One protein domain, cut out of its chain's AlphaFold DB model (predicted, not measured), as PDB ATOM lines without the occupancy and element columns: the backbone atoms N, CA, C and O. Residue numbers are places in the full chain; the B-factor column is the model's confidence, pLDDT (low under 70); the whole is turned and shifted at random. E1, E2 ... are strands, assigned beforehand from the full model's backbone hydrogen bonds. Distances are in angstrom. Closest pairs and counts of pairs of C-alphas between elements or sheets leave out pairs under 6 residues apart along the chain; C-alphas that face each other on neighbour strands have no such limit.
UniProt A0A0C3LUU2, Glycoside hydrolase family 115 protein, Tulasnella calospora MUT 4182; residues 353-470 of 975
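Overview. This is residues 353 to 470 of the 975 residues of the protein "Glycoside hydrolase family 115 protein" of Tulasnella calospora MUT 4182 (UniProt A0A0C3LUU2). What shape do these coordinates make? A twisted sandwich: the sheet E5 E3 E7 E8, curled like part of a barrel, is partly face to face with the sheet E1 E2 E6 E4, the strands of both running nearly along one another while the planes open by 35 degrees. A long loop, residues 357 to 393, leaves the E1 edge, reaches out past it and returns to E2. What is it made of? The printed part has 118 residues with no named helix and eight named strands, E1 to E8 in order along the chain; the class is all strand, though under half of the residues, 51, are in named elements. Each sheet is antiparallel in the order just given, and the whole is compact, with a radius of gyration of the C-alphas of 14.4 A and spans of 44 by 32 by 25 A.

Along the chain. Where are the strands of the curled sheet? E5 is residues 423 to 426, E3 is residues 406 to 412 and 19.9 A long, E7 is residues 448 to 456 and 26.5 A long, and E8 is residues 461 to 469 and 26.6 A long. C-alpha 469, where E8 ends, is at (146.066, 166.177, 140.195). Where are those of the other sheet? E1 is residues 353 to 356, E2 is residues 394 to 400 and 20.2 A long, E6 is residues 432 to 439 and 23.3 A long, and E4 is residues 417 to 419. E1 begins with C-alpha 353 at (149.670, 193.324, 145.891), and E6 begins with C-alpha 432 at (146.473, 195.759, 137.743).

Arrangement. How is the curled sheet joined? E7 and E8 form a hairpin, antiparallel at 160 degrees, with N 453 and O 464 at 2.9 A. On the other side of E7, E3 has N 411 and O 454 at 3.0 A, within hydrogen-bond range. The pairing of E3 is staggered: residues 406 to 409 pair with the edge strand E5, with N 408 and O 424 at 2.9 A, and residues 409 to 412 pair with E7. How is the other sheet joined? E1 and E2 form a hairpin despite their long link, with N 355 and O 397 at 3.0 A, while E2 and E6 have N 396 and O 435 at 2.9 A. E6 is staggered too, pairing with E2 over residues 432 to 437 and with E4 over residues 437 to 439, where N 438 and O 418 are 2.9 A apart. How do the two sheets meet? They form a sandwich, two sheets face to face, and the parts that face each other are 8.2 A centre to centre. Among the closest C-alphas across it are those of Val 426 in E5 and Glu 432 in E6, 6.0 A apart, and those of Ile 439 in E6 and Ala 468 in E8, 7.5 A apart. E1 and E8 are near each other, while E3 and E6 are apart.

Size, cuts and confidence. How far does it reach, and is it unbroken? The two C-alphas farthest apart, those of Pro 403 and Gly 446, are 45.0 A from each other. The printed part, residues 353 to 470, has no cut. Which links are long? The link E1 to E2, with 37 residues, is long, and the link E6 to E7, with 8 residues, is short; the other links are tight. Where is confidence low? The mean pLDDT of the printed part is 95.1, and no printed residue is under 70.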
ATOM      1  N   ARG A 353     150.728 194.171 145.321       96.69
ATOM      2  CA  ARG A 353     149.670 193.324 145.891       96.69
ATOM      3  C   ARG A 353     149.446 192.129 144.963       96.69
ATOM      4  O   ARG A 353     149.468 192.279 143.743       96.69
ATOM      5  N   ILE A 354     149.216 190.953 145.528       97.75
ATOM      6  CA  ILE A 354     148.927 189.707 144.812       97.75
ATOM      7  C   ILE A 354     147.682 189.075 145.425       97.75
ATOM      8  O   ILE A 354     147.595 188.911 146.643       97.75
ATOM      9  N   THR A 355     146.733 188.707 144.570       97.62
ATOM     10  CA  THR A 355     145.514 187.969 144.935       97.62
ATOM     11  C   THR A 355     145.329 186.790 143.981       97.62
ATOM     12  O   THR A 355     145.891 186.789 142.882       97.62
ATOM     13  N   ILE A 356     144.586 185.769 144.407       97.31
ATOM     14  CA  ILE A 356     144.402 184.522 143.656       97.31
ATOM     15  C   ILE A 356     142.920 184.210 143.443       97.31
ATOM     16  O   ILE A 356     142.083 184.526 144.290       97.31
ATOM     17  N   GLU A 357     142.600 183.558 142.329       96.75
ATOM     18  CA  GLU A 357     141.253 183.047 142.068       96.75
ATOM     19  C   GLU A 357     140.801 182.050 143.151       96.75
ATOM     20  O   GLU A 357     141.588 181.239 143.646       96.75
ATOM     21  N   GLY A 358     139.519 182.105 143.531       92.88
ATOM     22  CA  GLY A 358     138.963 181.258 144.587       92.88
ATOM     23  C   GLY A 358     139.275 181.702 146.021       92.88
ATOM     24  O   GLY A 358     138.865 180.990 146.941       92.88
ATOM     25  N   GLY A 359     139.973 182.829 146.221       92.06
ATOM     26  CA  GLY A 359     140.351 183.369 147.531       92.06
ATOM     27  C   GLY A 359     140.006 184.853 147.714       92.06
ATOM     28  O   GLY A 359     139.912 185.616 146.756       92.06
ATOM     29  N   ARG A 360     139.820 185.274 148.973       95.38
ATOM     30  CA  ARG A 360     139.542 186.678 149.350       95.38
ATOM     31  C   ARG A 360     140.781 187.432 149.844       95.38
ATOM     32  O   ARG A 360     140.802 188.658 149.752       95.38
ATOM     33  N   GLY A 361     141.795 186.721 150.342       95.12
ATOM     34  CA  GLY A 361     143.036 187.297 150.864       95.12
ATOM     35  C   GLY A 361     143.906 188.010 149.824       95.12
ATOM     36  O   GLY A 361     143.728 187.854 148.614       95.12
ATOM     37  N   ALA A 362     144.875 188.784 150.315       95.94
ATOM     38  CA  ALA A 362     145.878 189.479 149.511       95.94
ATOM     39  C   ALA A 362     147.244 189.456 150.198       95.94
ATOM     40  O   ALA A 362     147.316 189.607 151.411       95.94
ATOM     41  N   TRP A 363     148.316 189.332 149.420       96.00
ATOM     42  CA  TRP A 363     149.705 189.225 149.881       96.00
ATOM     43  C   TRP A 363     150.597 190.240 149.141       96.00
ATOM     44  O   TRP A 363     150.177 190.747 148.099       96.00
ATOM     45  N   PRO A 364     151.836 190.528 149.588       93.69
ATOM     46  CA  PRO A 364     152.413 190.261 150.916       93.69
ATOM     47  C   PRO A 364     151.702 191.035 152.048       93.69
ATOM     48  O   PRO A 364     150.777 191.797 151.784       93.69
ATOM     49  N   GLY A 365     152.136 190.880 153.302       90.50
ATOM     50  CA  GLY A 365     151.483 191.490 154.474       90.50
ATOM     51  C   GLY A 365     150.186 190.783 154.881       90.50
ATOM     52  O   GLY A 365     149.767 189.857 154.198       90.50
ATOM     53  N   ASP A 366     149.588 191.205 155.993       90.38
ATOM     54  CA  ASP A 366     148.435 190.544 156.627       90.38
ATOM     55  C   ASP A 366     147.086 190.949 155.993       90.38
ATOM     56  O   ASP A 366     146.905 192.085 155.538       90.38
ATOM     57  N   ASN A 367     146.138 190.013 155.961       93.75
ATOM     58  CA  ASN A 367     144.732 190.233 155.626       93.75
ATOM     59  C   ASN A 367     143.881 189.095 156.241       93.75
ATOM     60  O   ASN A 367     144.206 187.923 156.045       93.75
ATOM     61  N   PRO A 368     142.738 189.395 156.895       90.69
ATOM     62  CA  PRO A 368     141.957 188.405 157.653       90.69
ATOM     63  C   PRO A 368     141.348 187.276 156.804       90.69
ATOM     64  O   PRO A 368     140.850 186.297 157.349       90.69
ATOM     65  N   TYR A 369     141.375 187.387 155.474       93.94
ATOM     66  CA  TYR A 369     140.873 186.372 154.550       93.94
ATOM     67  C   TYR A 369     141.976 185.524 153.892       93.94
ATOM     68  O   TYR A 369     141.719 184.866 152.879       93.94
ATOM     69  N   GLN A 370     143.209 185.563 154.408       93.00
ATOM     70  CA  GLN A 370     144.298 184.697 153.947       93.00
ATOM     71  C   GLN A 370     144.098 183.251 154.419       93.00
ATOM     72  O   GLN A 370     144.072 182.338 153.594       93.00
ATOM     73  N   CYS A 371     143.952 183.053 155.732       89.94
ATOM     74  CA  CYS A 371     143.661 181.782 156.399       89.94
ATOM     75  C   CYS A 371     143.371 182.022 157.899       89.94
ATOM     76  O   CYS A 371     143.632 183.105 158.421       89.94
ATOM     77  N   ASP A 372     142.923 180.991 158.620       88.06
ATOM     78  CA  ASP A 372     142.575 181.080 160.052       88.06
ATOM     79  C   ASP A 372     143.784 181.329 160.994       88.06
ATOM     80  O   ASP A 372     143.614 181.465 162.203       88.06
ATOM     81  N   GLN A 373     145.018 181.378 160.469       86.81
ATOM     82  CA  GLN A 373     146.251 181.618 161.238       86.81
ATOM     83  C   GLN A 373     146.660 183.106 161.309       86.81
ATOM     84  O   GLN A 373     147.681 183.425 161.927       86.81
ATOM     85  N   GLY A 374     145.892 184.009 160.681       83.62
ATOM     86  CA  GLY A 374     146.154 185.454 160.653       83.62
ATOM     87  C   GLY A 374     147.545 185.793 160.105       83.62
ATOM     88  O   GLY A 374     147.967 185.256 159.084       83.62
ATOM     89  N   TYR A 375     148.305 186.609 160.837       82.19
ATOM     90  CA  TYR A 375     149.667 187.028 160.478       82.19
ATOM     91  C   TYR A 375     150.671 185.880 160.222       82.19
ATOM     92  O   TYR A 375     151.726 186.121 159.638       82.19
ATOM     93  N   ASN A 376     150.362 184.639 160.624       87.12
ATOM     94  CA  ASN A 376     151.182 183.450 160.350       87.12
ATOM     95  C   ASN A 376     150.808 182.714 159.048       87.12
ATOM     96  O   ASN A 376     151.373 181.653 158.773       87.12
ATOM     97  N   CYS A 377     149.848 183.213 158.260       89.50
ATOM     98  CA  CYS A 377     149.391 182.512 157.065       89.50
ATOM     99  C   CYS A 377     150.517 182.306 156.036       89.50
ATOM    100  O   CYS A 377     151.273 183.235 155.733       89.50
ATOM    101  N   PRO A 378     150.622 181.101 155.442       90.88
ATOM    102  CA  PRO A 378     151.623 180.819 154.423       90.88
ATOM    103  C   PRO A 378     151.352 181.608 153.127       90.88
ATOM    104  O   PRO A 378     150.268 182.176 152.938       90.88
ATOM    105  N   PRO A 379     152.313 181.617 152.182       93.69
ATOM    106  CA  PRO A 379     152.064 182.111 150.835       93.69
ATOM    107  C   PRO A 379     150.880 181.375 150.173       93.69
ATOM    108  O   PRO A 379     150.650 180.192 150.452       93.69
ATOM    109  N   PRO A 380     150.116 182.049 149.298       96.06
ATOM    110  CA  PRO A 380     148.853 181.531 148.790       96.06
ATOM    111  C   PRO A 380     149.038 180.279 147.929       96.06
ATOM    112  O   PRO A 380     150.034 180.121 147.225       96.06
ATOM    113  N   THR A 381     148.031 179.409 147.940       96.25
ATOM    114  CA  THR A 381     147.959 178.212 147.091       96.25
ATOM    115  C   THR A 381     146.738 178.328 146.190       96.25
ATOM    116  O   THR A 381     145.626 178.481 146.693       96.25
ATOM    117  N   LEU A 382     146.924 178.263 144.868       95.88
ATOM    118  CA  LEU A 382     145.798 178.152 143.936       95.88
ATOM    119  C   LEU A 382     145.043 176.839 144.191       95.88
ATOM    120  O   LEU A 382     145.666 175.826 144.519       95.88
ATOM    121  N   ARG A 383     143.714 176.837 144.002       92.69
ATOM    122  CA  ARG A 383     142.920 175.595 144.041       92.69
ATOM    123  C   ARG A 383     143.562 174.557 143.114       92.69
ATOM    124  O   ARG A 383     143.978 174.897 142.005       92.69
ATOM    125  N   THR A 384     143.674 173.318 143.590       94.00
ATOM    126  CA  THR A 384     144.328 172.227 142.855       94.00
ATOM    127  C   THR A 384     143.738 172.108 141.458       94.00
ATOM    128  O   THR A 384     142.524 172.112 141.300       94.00
ATOM    129  N   PHE A 385     144.593 172.039 140.450       95.75
ATOM    130  CA  PHE A 385     144.180 171.829 139.074       95.75
ATOM    131  C   PHE A 385     143.889 170.349 138.836       95.75
ATOM    132  O   PHE A 385     144.660 169.500 139.285       95.75
ATOM    133  N   ASP A 386     142.850 170.047 138.072       94.56
ATOM    134  CA  ASP A 386     142.564 168.712 137.538       94.56
ATOM    135  C   ASP A 386     142.134 168.819 136.054       94.56
ATOM    136  O   ASP A 386     141.844 169.928 135.594       94.56
ATOM    137  N   PRO A 387     142.151 167.739 135.248       94.75
ATOM    138  CA  PRO A 387     141.801 167.810 133.824       94.75
ATOM    139  C   PRO A 387     140.322 168.090 133.508       94.75
ATOM    140  O   PRO A 387     140.002 168.290 132.337       94.75
ATOM    141  N   TYR A 388     139.438 168.080 134.508       94.31
ATOM    142  CA  TYR A 388     137.977 168.154 134.372       94.31
ATOM    143  C   TYR A 388     137.362 169.400 135.035       94.31
ATOM    144  O   TYR A 388     136.156 169.623 134.925       94.31
ATOM    145  N   GLN A 389     138.182 170.234 135.683       91.25
ATOM    146  CA  GLN A 389     137.795 171.525 136.247       91.25
ATOM    147  C   GLN A 389     137.063 172.417 135.213       91.25
ATOM    148  O   GLN A 389     137.415 172.420 134.029       91.25
ATOM    149  N   PRO A 390     136.087 173.246 135.635       90.88
ATOM    150  CA  PRO A 390     135.224 173.995 134.713       90.88
ATOM    151  C   PRO A 390     135.932 175.100 133.907       90.88
ATOM    152  O   PRO A 390     135.394 175.556 132.899       90.88
ATOM    153  N   PHE A 391     137.127 175.539 134.318       93.75
ATOM    154  CA  PHE A 391     137.905 176.580 133.632       93.75
ATOM    155  C   PHE A 391     139.315 176.070 133.296       93.75
ATOM    156  O   PHE A 391     139.987 175.535 134.172       93.75
ATOM    157  N   PRO A 392     139.840 176.264 132.071       93.44
ATOM    158  CA  PRO A 392     141.133 175.697 131.654       93.44
ATOM    159  C   PRO A 392     142.357 176.327 132.349       93.44
ATOM    160  O   PRO A 392     143.481 175.843 132.200       93.44
ATOM    161  N   SER A 393     142.158 177.411 133.093       96.81
ATOM    162  CA  SER A 393     143.182 178.139 133.834       96.81
ATOM    163  C   SER A 393     142.612 178.695 135.138       96.81
ATOM    164  O   SER A 393     141.397 178.804 135.295       96.81
ATOM    165  N   ARG A 394     143.502 179.073 136.061       97.31
ATOM    166  CA  ARG A 394     143.166 179.906 137.220       97.31
ATOM    167  C   ARG A 394     144.026 181.161 137.242       97.31
ATOM    168  O   ARG A 394     145.199 181.094 136.874       97.31
ATOM    169  N   PHE A 395     143.484 182.290 137.688       97.88
ATOM    170  CA  PHE A 395     144.209 183.559 137.644       97.88
ATOM    171  C   PHE A 395     144.932 183.950 138.942       97.88
ATOM    172  O   PHE A 395     144.532 183.617 140.060       97.88
ATOM    173  N   ILE A 396     145.995 184.734 138.758       98.56
ATOM    174  CA  ILE A 396     146.681 185.526 139.778       98.56
ATOM    175  C   ILE A 396     146.602 186.989 139.327       98.56
ATOM    176  O   ILE A 396     147.052 187.321 138.227       98.56
ATOM    177  N   ASP A 397     146.051 187.867 140.163       98.25
ATOM    178  CA  ASP A 397     146.016 189.310 139.901       98.25
ATOM    179  C   ASP A 397     147.176 189.999 140.631       98.25
ATOM    180  O   ASP A 397     147.242 189.996 141.863       98.25
ATOM    181  N   ILE A 398     148.073 190.619 139.859       98.31
ATOM    182  CA  ILE A 398     149.182 191.448 140.348       98.31
ATOM    183  C   ILE A 398     148.732 192.908 140.260       98.31
ATOM    184  O   ILE A 398     148.419 193.390 139.175       98.31
ATOM    185  N   SER A 399     148.669 193.615 141.383       97.44
ATOM    186  CA  SER A 399     148.026 194.934 141.493       97.44
ATOM    187  C   SER A 399     148.835 195.921 142.340       97.44
ATOM    188  O   SER A 399     149.736 195.529 143.081       97.44
ATOM    189  N   ALA A 400     148.551 197.214 142.191       97.00
ATOM    190  CA  ALA A 400     149.214 198.288 142.924       97.00
ATOM    191  C   ALA A 400     148.625 198.486 144.328       97.00
ATOM    192  O   ALA A 400     147.411 198.623 144.497       97.00
ATOM    193  N   GLY A 401     149.513 198.563 145.320       95.25
ATOM    194  CA  GLY A 401     149.225 198.879 146.721       95.25
ATOM    195  C   GLY A 401     149.237 200.374 147.048       95.25
ATOM    196  O   GLY A 401     149.064 200.748 148.204       95.25
ATOM    197  N   GLY A 402     149.449 201.233 146.053       93.25
ATOM    198  CA  GLY A 402     149.673 202.657 146.255       93.25
ATOM    199  C   GLY A 402     150.115 203.360 144.967       93.25
ATOM    200  O   GLY A 402     149.816 202.879 143.872       93.25
ATOM    201  N   PRO A 403     150.789 204.521 145.063       93.62
ATOM    202  CA  PRO A 403     151.109 205.353 143.903       93.62
ATOM    203  C   PRO A 403     152.306 204.863 143.073       93.62
ATOM    204  O   PRO A 403     152.448 205.287 141.923       93.62
ATOM    205  N   ASN A 404     153.202 204.041 143.634       93.75
ATOM    206  CA  ASN A 404     154.466 203.724 142.973       93.75
ATOM    207  C   ASN A 404     154.301 202.617 141.925       93.75
ATOM    208  O   ASN A 404     153.801 201.527 142.193       93.75
ATOM    209  N   SER A 405     154.778 202.897 140.712       95.50
ATOM    210  CA  SER A 405     154.806 201.925 139.616       95.50
ATOM    211  C   SER A 405     155.968 200.944 139.785       95.50
ATOM    212  O   SER A 405     157.047 201.327 140.240       95.50
ATOM    213  N   PHE A 406     155.782 199.689 139.378       97.00
ATOM    214  CA  PHE A 406     156.807 198.650 139.483       97.00
ATOM    215  C   PHE A 406     156.785 197.693 138.290       97.00
ATOM    216  O   PHE A 406     155.742 197.418 137.700       97.00
ATOM    217  N   SER A 407     157.955 197.150 137.955       98.00
ATOM    218  CA  SER A 407     158.087 196.018 137.035       98.00
ATOM    219  C   SER A 407     158.194 194.720 137.826       98.00
ATOM    220  O   SER A 407     158.808 194.696 138.896       98.00
ATOM    221  N   TRP A 408     157.631 193.650 137.277       98.31
ATOM    222  CA  TRP A 408     157.645 192.319 137.870       98.31
ATOM    223  C   TRP A 408     158.041 191.252 136.844       98.31
ATOM    224  O   TRP A 408     157.835 191.410 135.636       98.31
ATOM    225  N   THR A 409     158.597 190.150 137.336       98.50
ATOM    226  CA  THR A 409     158.849 188.909 136.594       98.50
ATOM    227  C   THR A 409     158.167 187.743 137.301       98.50
ATOM    228  O   THR A 409     157.974 187.779 138.515       98.50
ATOM    229  N   LEU A 410     157.768 186.725 136.541       98.56
ATOM    230  CA  LEU A 410     157.155 185.499 137.039       98.56
ATOM    231  C   LEU A 410     157.963 184.299 136.547       98.56
ATOM    232  O   LEU A 410     158.049 184.039 135.344       98.56
ATOM    233  N   THR A 411     158.518 183.550 137.497       98.38
ATOM    234  CA  THR A 411     159.285 182.325 137.241       98.38
ATOM    235  C   THR A 411     158.516 181.126 137.777       98.38
ATOM    236  O   THR A 411     158.202 181.072 138.962       98.38
ATOM    237  N   ALA A 412     158.218 180.153 136.917       98.31
ATOM    238  CA  ALA A 412     157.614 178.886 137.319       98.31
ATOM    239  C   ALA A 412     158.691 177.874 137.742       98.31
ATOM    240  O   ALA A 412     159.709 177.736 137.064       98.31
ATOM    241  N   SER A 413     158.446 177.130 138.823       97.75
ATOM    242  CA  SER A 413     159.367 176.100 139.325       97.75
ATOM    243  C   SER A 413     159.390 174.823 138.476       97.75
ATOM    244  O   SER A 413     160.253 173.973 138.678       97.75
ATOM    245  N   ALA A 414     158.423 174.651 137.570       97.12
ATOM    246  CA  ALA A 414     158.271 173.465 136.738       97.12
ATOM    247  C   ALA A 414     157.745 173.818 135.339       97.12
ATOM    248  O   ALA A 414     156.977 174.762 135.165       97.12
ATOM    249  N   ASN A 415     158.135 173.026 134.338       96.81
ATOM    250  CA  ASN A 415     157.807 173.248 132.924       96.81
ATOM    251  C   ASN A 415     156.364 172.869 132.528       96.81
ATOM    252  O   ASN A 415     155.958 173.168 131.404       96.81
ATOM    253  N   TRP A 416     155.616 172.215 133.424       97.88
ATOM    254  CA  TRP A 416     154.186 171.933 133.276       97.88
ATOM    255  C   TRP A 416     153.289 173.087 133.740       97.88
ATOM    256  O   TRP A 416     152.112 173.101 133.394       97.88
ATOM    257  N   ILE A 417     153.823 174.068 134.477       98.50
ATOM    258  CA  ILE A 417     153.097 175.290 134.845       98.50
ATOM    259  C   ILE A 417     153.254 176.302 133.705       98.50
ATOM    260  O   ILE A 417     154.361 176.764 133.414       98.50
ATOM    261  N   VAL A 418     152.145 176.672 133.070       98.38
ATOM    262  CA  VAL A 418     152.113 177.623 131.954       98.38
ATOM    263  C   VAL A 418     151.462 178.921 132.420       98.38
ATOM    264  O   VAL A 418     150.292 178.942 132.779       98.38
ATOM    265  N   ALA A 419     152.219 180.019 132.408       98.31
ATOM    266  CA  ALA A 419     151.712 181.357 132.714       98.31
ATOM    267  C   ALA A 419     151.514 182.166 131.424       98.31
ATOM    268  O   ALA A 419     152.427 182.228 130.594       98.31
ATOM    269  N   SER A 420     150.365 182.835 131.278       98.44
ATOM    270  CA  SER A 420     150.057 183.659 130.097       98.44
ATOM    271  C   SER A 420     150.963 184.889 129.949       98.44
ATOM    272  O   SER A 420     151.133 185.409 128.848       98.44
ATOM    273  N   LYS A 421     151.584 185.337 131.048       98.06
ATOM    274  CA  LYS A 421     152.588 186.408 131.097       98.06
ATOM    275  C   LYS A 421     153.713 186.010 132.055       98.06
ATOM    276  O   LYS A 421     153.449 185.525 133.151       98.06
ATOM    277  N   LYS A 422     154.966 186.244 131.651       97.75
ATOM    278  CA  LYS A 422     156.177 185.971 132.461       97.75
ATOM    279  C   LYS A 422     156.846 187.236 133.008       97.75
ATOM    280  O   LYS A 422     157.799 187.154 133.776       97.75
ATOM    281  N   SER A 423     156.366 188.403 132.604       98.00
ATOM    282  CA  SER A 423     156.802 189.705 133.097       98.00
ATOM    283  C   SER A 423     155.772 190.769 132.740       98.00
ATOM    284  O   SER A 423     154.917 190.562 131.873       98.00
ATOM    285  N   GLY A 424     155.867 191.916 133.403       97.25
ATOM    286  CA  GLY A 424     155.041 193.077 133.114       97.25
ATOM    287  C   GLY A 424     155.413 194.280 133.969       97.25
ATOM    288  O   GLY A 424     156.407 194.279 134.700       97.25
ATOM    289  N   SER A 425     154.593 195.320 133.876       96.94
ATOM    290  CA  SER A 425     154.689 196.516 134.705       96.94
ATOM    291  C   SER A 425     153.307 196.935 135.167       96.94
ATOM    292  O   SER A 425     152.398 197.040 134.348       96.94
ATOM    293  N   VAL A 426     153.176 197.218 136.457       97.31
ATOM    294  CA  VAL A 426     151.997 197.854 137.036       97.31
ATOM    295  C   VAL A 426     152.277 199.352 137.134       97.31
ATOM    296  O   VAL A 426     153.338 199.764 137.610       97.31
ATOM    297  N   THR A 427     151.347 200.169 136.644       95.06
ATOM    298  CA  THR A 427     151.491 201.631 136.555       95.06
ATOM    299  C   THR A 427     150.223 202.337 137.022       95.06
ATOM    300  O   THR A 427     149.188 201.704 137.191       95.06
ATOM    301  N   ARG A 428     150.249 203.663 137.184       86.88
ATOM    302  CA  ARG A 428     149.042 204.407 137.583       86.88
ATOM    303  C   ARG A 428     147.890 204.327 136.566       86.88
ATOM    304  O   ARG A 428     146.741 204.404 136.975       86.88
ATOM    305  N   SER A 429     148.174 204.182 135.269       89.56
ATOM    306  CA  SER A 429     147.148 204.024 134.220       89.56
ATOM    307  C   SER A 429     146.761 202.564 133.957       89.56
ATOM    308  O   SER A 429     145.769 202.308 133.282       89.56
ATOM    309  N   GLN A 430     147.536 201.611 134.477       93.81
ATOM    310  CA  GLN A 430     147.247 200.177 134.464       93.81
ATOM    311  C   GLN A 430     147.604 199.609 135.848       93.81
ATOM    312  O   GLN A 430     148.672 199.003 136.006       93.81
ATOM    313  N   PRO A 431     146.758 199.861 136.870       95.12
ATOM    314  CA  PRO A 431     147.057 199.532 138.266       95.12
ATOM    315  C   PRO A 431     147.004 198.031 138.564       95.12
ATOM    316  O   PRO A 431     147.333 197.626 139.676       95.12
ATOM    317  N   GLU A 432     146.606 197.204 137.596       94.25
ATOM    318  CA  GLU A 432     146.473 195.759 137.743       94.25
ATOM    319  C   GLU A 432     146.928 195.008 136.489       94.25
ATOM    320  O   GLU A 432     146.902 195.516 135.367       94.25
ATOM    321  N   THR A 433     147.335 193.757 136.667       97.12
ATOM    322  CA  THR A 433     147.560 192.797 135.594       97.12
ATOM    323  C   THR A 433     147.152 191.406 136.051       97.12
ATOM    324  O   THR A 433     147.787 190.816 136.925       97.12
ATOM    325  N   ARG A 434     146.134 190.855 135.386       97.69
ATOM    326  CA  ARG A 434     145.778 189.440 135.477       97.69
ATOM    327  C   ARG A 434     146.793 188.576 134.728       97.69
ATOM    328  O   ARG A 434     147.153 188.884 133.581       97.69
ATOM    329  N   VAL A 435     147.224 187.491 135.367       98.56
ATOM    330  CA  VAL A 435     148.012 186.404 134.779       98.56
ATOM    331  C   VAL A 435     147.225 185.107 134.935       98.56
ATOM    332  O   VAL A 435     146.884 184.721 136.047       98.56
ATOM    333  N   GLU A 436     146.936 184.436 133.825       98.38
ATOM    334  CA  GLU A 436     146.274 183.127 133.826       98.38
ATOM    335  C   GLU A 436     147.348 182.037 133.930       98.38
ATOM    336  O   GLU A 436     148.353 182.080 133.211       98.38
ATOM    337  N   ILE A 437     147.135 181.078 134.829       98.62
ATOM    338  CA  ILE A 437     147.981 179.907 135.067       98.62
ATOM    339  C   ILE A 437     147.219 178.668 134.597       98.62
ATOM    340  O   ILE A 437     146.100 178.430 135.045       98.62
ATOM    341  N   SER A 438     147.809 177.868 133.713       98.19
ATOM    342  CA  SER A 438     147.260 176.595 133.234       98.19
ATOM    343  C   SER A 438     148.295 175.471 133.304       98.19
ATOM    344  O   SER A 438     149.486 175.709 133.533       98.19
ATOM    345  N   ILE A 439     147.831 174.228 133.149       98.25
ATOM    346  CA  ILE A 439     148.657 173.023 133.268       98.25
ATOM    347  C   ILE A 439     148.878 172.389 131.896       98.25
ATOM    348  O   ILE A 439     147.930 172.039 131.196       98.25
ATOM    349  N   ASP A 440     150.140 172.165 131.539       97.50
ATOM    350  CA  ASP A 440     150.502 171.267 130.446       97.50
ATOM    351  C   ASP A 440     150.539 169.822 130.966       97.50
ATOM    352  O   ASP A 440     151.567 169.316 131.433       97.50
ATOM    353  N   TRP A 441     149.391 169.149 130.875       96.25
ATOM    354  CA  TRP A 441     149.200 167.772 131.329       96.25
ATOM    355  C   TRP A 441     150.148 166.758 130.672       96.25
ATOM    356  O   TRP A 441     150.370 165.689 131.246       96.25
ATOM    357  N   SER A 442     150.755 167.070 129.518       95.81
ATOM    358  CA  SER A 442     151.749 166.194 128.878       95.81
ATOM    359  C   SER A 442     153.080 166.148 129.643       95.81
ATOM    360  O   SER A 442     153.783 165.141 129.590       95.81
ATOM    361  N   LYS A 443     153.395 167.203 130.407       96.44
ATOM    362  CA  LYS A 443     154.642 167.362 131.178       96.44
ATOM    363  C   LYS A 443     154.505 167.011 132.663       96.44
ATOM    364  O   LYS A 443     155.510 166.962 133.370       96.44
ATOM    365  N   VAL A 444     153.287 166.758 133.144       95.69
ATOM    366  CA  VAL A 444     153.038 166.261 134.505       95.69
ATOM    367  C   VAL A 444     153.415 164.778 134.581       95.69
ATOM    368  O   VAL A 444     152.765 163.929 133.955       95.69
ATOM    369  N   SER A 445     154.466 164.474 135.348       88.19
ATOM    370  CA  SER A 445     154.895 163.115 135.683       88.19
ATOM    371  C   SER A 445     154.184 162.608 136.944       88.19
ATOM    372  O   SER A 445     154.104 163.305 137.951       88.19
ATOM    373  N   GLY A 446     153.681 161.371 136.891       89.19
ATOM    374  CA  GLY A 446     152.873 160.782 137.965       89.19
ATOM    375  C   GLY A 446     151.412 161.255 137.978       89.19
ATOM    376  O   GLY A 446     150.952 161.933 137.060       89.19
ATOM    377  N   SER A 447     150.679 160.853 139.020       88.44
ATOM    378  CA  SER A 447     149.272 161.214 139.249       88.44
ATOM    379  C   SER A 447     149.099 162.582 139.912       88.44
ATOM    380  O   SER A 447     148.092 163.240 139.694       88.44
ATOM    381  N   THR A 448     150.076 163.047 140.690       94.12
ATOM    382  CA  THR A 448     150.038 164.355 141.360       94.12
ATOM    383  C   THR A 448     151.374 165.068 141.221       94.12
ATOM    384  O   THR A 448     152.417 164.451 141.440       94.12
ATOM    385  N   ALA A 449     151.346 166.371 140.955       95.31
ATOM    386  CA  ALA A 449     152.525 167.227 140.956       95.31
ATOM    387  C   ALA A 449     152.285 168.492 141.787       95.31
ATOM    388  O   ALA A 449     151.200 169.070 141.773       95.31
ATOM    389  N   ALA A 450     153.326 168.934 142.488       96.81
ATOM    390  CA  ALA A 450     153.346 170.189 143.224       96.81
ATOM    391  C   ALA A 450     154.461 171.082 142.676       96.81
ATOM    392  O   ALA A 450     155.539 170.613 142.305       96.81
ATOM    393  N   GLY A 451     154.192 172.377 142.615       96.94
ATOM    394  CA  GLY A 451     155.117 173.390 142.140       96.94
ATOM    395  C   GLY A 451     154.692 174.768 142.620       96.94
ATOM    396  O   GLY A 451     153.844 174.915 143.500       96.94
ATOM    397  N   ASN A 452     155.317 175.802 142.077       98.12
ATOM    398  CA  ASN A 452     155.000 177.179 142.417       98.12
ATOM    399  C   ASN A 452     155.379 178.134 141.286       98.12
ATOM    400  O   ASN A 452     156.182 177.809 140.409       98.12
ATOM    401  N   VAL A 453     154.814 179.332 141.348       98.56
ATOM    402  CA  VAL A 453     155.296 180.500 140.615       98.56
ATOM    403  C   VAL A 453     155.826 181.523 141.612       98.56
ATOM    404  O   VAL A 453     155.224 181.750 142.658       98.56
ATOM    405  N   VAL A 454     156.961 182.137 141.299       98.50
ATOM    406  CA  VAL A 454     157.544 183.230 142.080       98.50
ATOM    407  C   VAL A 454     157.362 184.516 141.291       98.50
ATOM    408  O   VAL A 454     157.891 184.626 140.183       98.50
ATOM    409  N   ILE A 455     156.617 185.467 141.855       98.44
ATOM    410  CA  ILE A 455     156.453 186.818 141.320       98.44
ATOM    411  C   ILE A 455     157.420 187.737 142.066       98.44
ATOM    412  O   ILE A 455     157.302 187.911 143.280       98.44
ATOM    413  N   ALA A 456     158.372 188.327 141.345       97.44
ATOM    414  CA  ALA A 456     159.429 189.157 141.915       97.44
ATOM    415  C   ALA A 456     159.489 190.548 141.271       97.44
ATOM    416  O   ALA A 456     159.389 190.695 140.053       97.44
ATOM    417  N   THR A 457     159.700 191.569 142.099       96.00
ATOM    418  CA  THR A 457     160.069 192.937 141.710       96.00
ATOM    419  C   THR A 457     161.533 193.195 142.100       96.00
ATOM    420  O   THR A 457     162.258 192.277 142.481       96.00
ATOM    421  N   LYS A 458     162.000 194.449 142.040       91.19
ATOM    422  CA  LYS A 458     163.332 194.821 142.558       91.19
ATOM    423  C   LYS A 458     163.462 194.700 144.086       91.19
ATOM    424  O   LYS A 458     164.585 194.664 144.576       91.19
ATOM    425  N   THR A 459     162.352 194.716 144.826       88.69
ATOM    426  CA  THR A 459     162.337 194.864 146.297       88.69
ATOM    427  C   THR A 459     161.397 193.900 147.020       88.69
ATOM    428  O   THR A 459     161.496 193.763 148.234       88.69
ATOM    429  N   GLN A 460     160.492 193.230 146.305       92.94
ATOM    430  CA  GLN A 460     159.529 192.277 146.857       92.94
ATOM    431  C   GLN A 460     159.590 190.970 146.062       92.94
ATOM    432  O   GLN A 460     159.788 190.987 144.848       92.94
ATOM    433  N   SER A 461     159.366 189.841 146.727       95.25
ATOM    434  CA  SER A 461     159.205 188.532 146.092       95.25
ATOM    435  C   SER A 461     158.113 187.764 146.824       95.25
ATOM    436  O   SER A 461     158.094 187.763 148.055       95.25
ATOM    437  N   LEU A 462     157.197 187.138 146.087       96.81
ATOM    438  CA  LEU A 462     156.147 186.291 146.645       96.81
ATOM    439  C   LEU A 462     156.035 184.993 145.847       96.81
ATOM    440  O   LEU A 462     156.022 184.995 144.617       96.81
ATOM    441  N   GLN A 463     155.906 183.887 146.570       97.56
ATOM    442  CA  GLN A 463     155.621 182.569 146.021       97.56
ATOM    443  C   GLN A 463     154.108 182.310 146.018       97.56
ATOM    444  O   GLN A 463     153.424 182.637 146.983       97.56
ATOM    445  N   VAL A 464     153.591 181.698 144.955       98.38
ATOM    446  CA  VAL A 464     152.223 181.172 144.884       98.38
ATOM    447  C   VAL A 464     152.312 179.694 144.526       98.38
ATOM    448  O   VAL A 464     152.897 179.339 143.500       98.38
ATOM    449  N   PHE A 465     151.774 178.824 145.375       98.31
ATOM    450  CA  PHE A 465     151.816 177.380 145.164       98.31
ATOM    451  C   PHE A 465     150.778 176.932 144.132       98.31
ATOM    452  O   PHE A 465     149.663 177.455 144.063       98.31
ATOM    453  N   VAL A 466     151.167 175.941 143.330       98.06
ATOM    454  CA  VAL A 466     150.370 175.352 142.253       98.06
ATOM    455  C   VAL A 466     150.413 173.840 142.417       98.06
ATOM    456  O   VAL A 466     151.479 173.233 142.319       98.06
ATOM    457  N   ASN A 467     149.254 173.229 142.646       96.69
ATOM    458  CA  ASN A 467     149.102 171.780 142.733       96.69
ATOM    459  C   ASN A 467     148.311 171.281 141.524       96.69
ATOM    460  O   ASN A 467     147.337 171.920 141.130       96.69
ATOM    461  N   ALA A 468     148.701 170.141 140.963       95.50
ATOM    462  CA  ALA A 468     148.010 169.476 139.867       95.50
ATOM    463  C   ALA A 468     147.745 168.008 140.227       95.50
ATOM    464  O   ALA A 468     148.652 167.295 140.659       95.50
ATOM    465  N   ASN A 469     146.512 167.554 140.028       95.06
ATOM    466  CA  ASN A 469     146.066 166.177 140.195       95.06
ATOM    467  C   ASN A 469     145.614 165.652 138.828       95.06
ATOM    468  O   ASN A 469     144.553 166.015 138.336       95.06
ATOM    469  N   LYS A 470     146.449 164.840 138.182       94.56
ATOM    470  CA  LYS A 470     146.231 164.283 136.845       94.56
ATOM    471  C   LYS A 470     145.333 163.049 136.937       94.56
ATOM    472  O   LYS A 470     145.787 161.914 136.796       94.56
TER     473      LYS A 470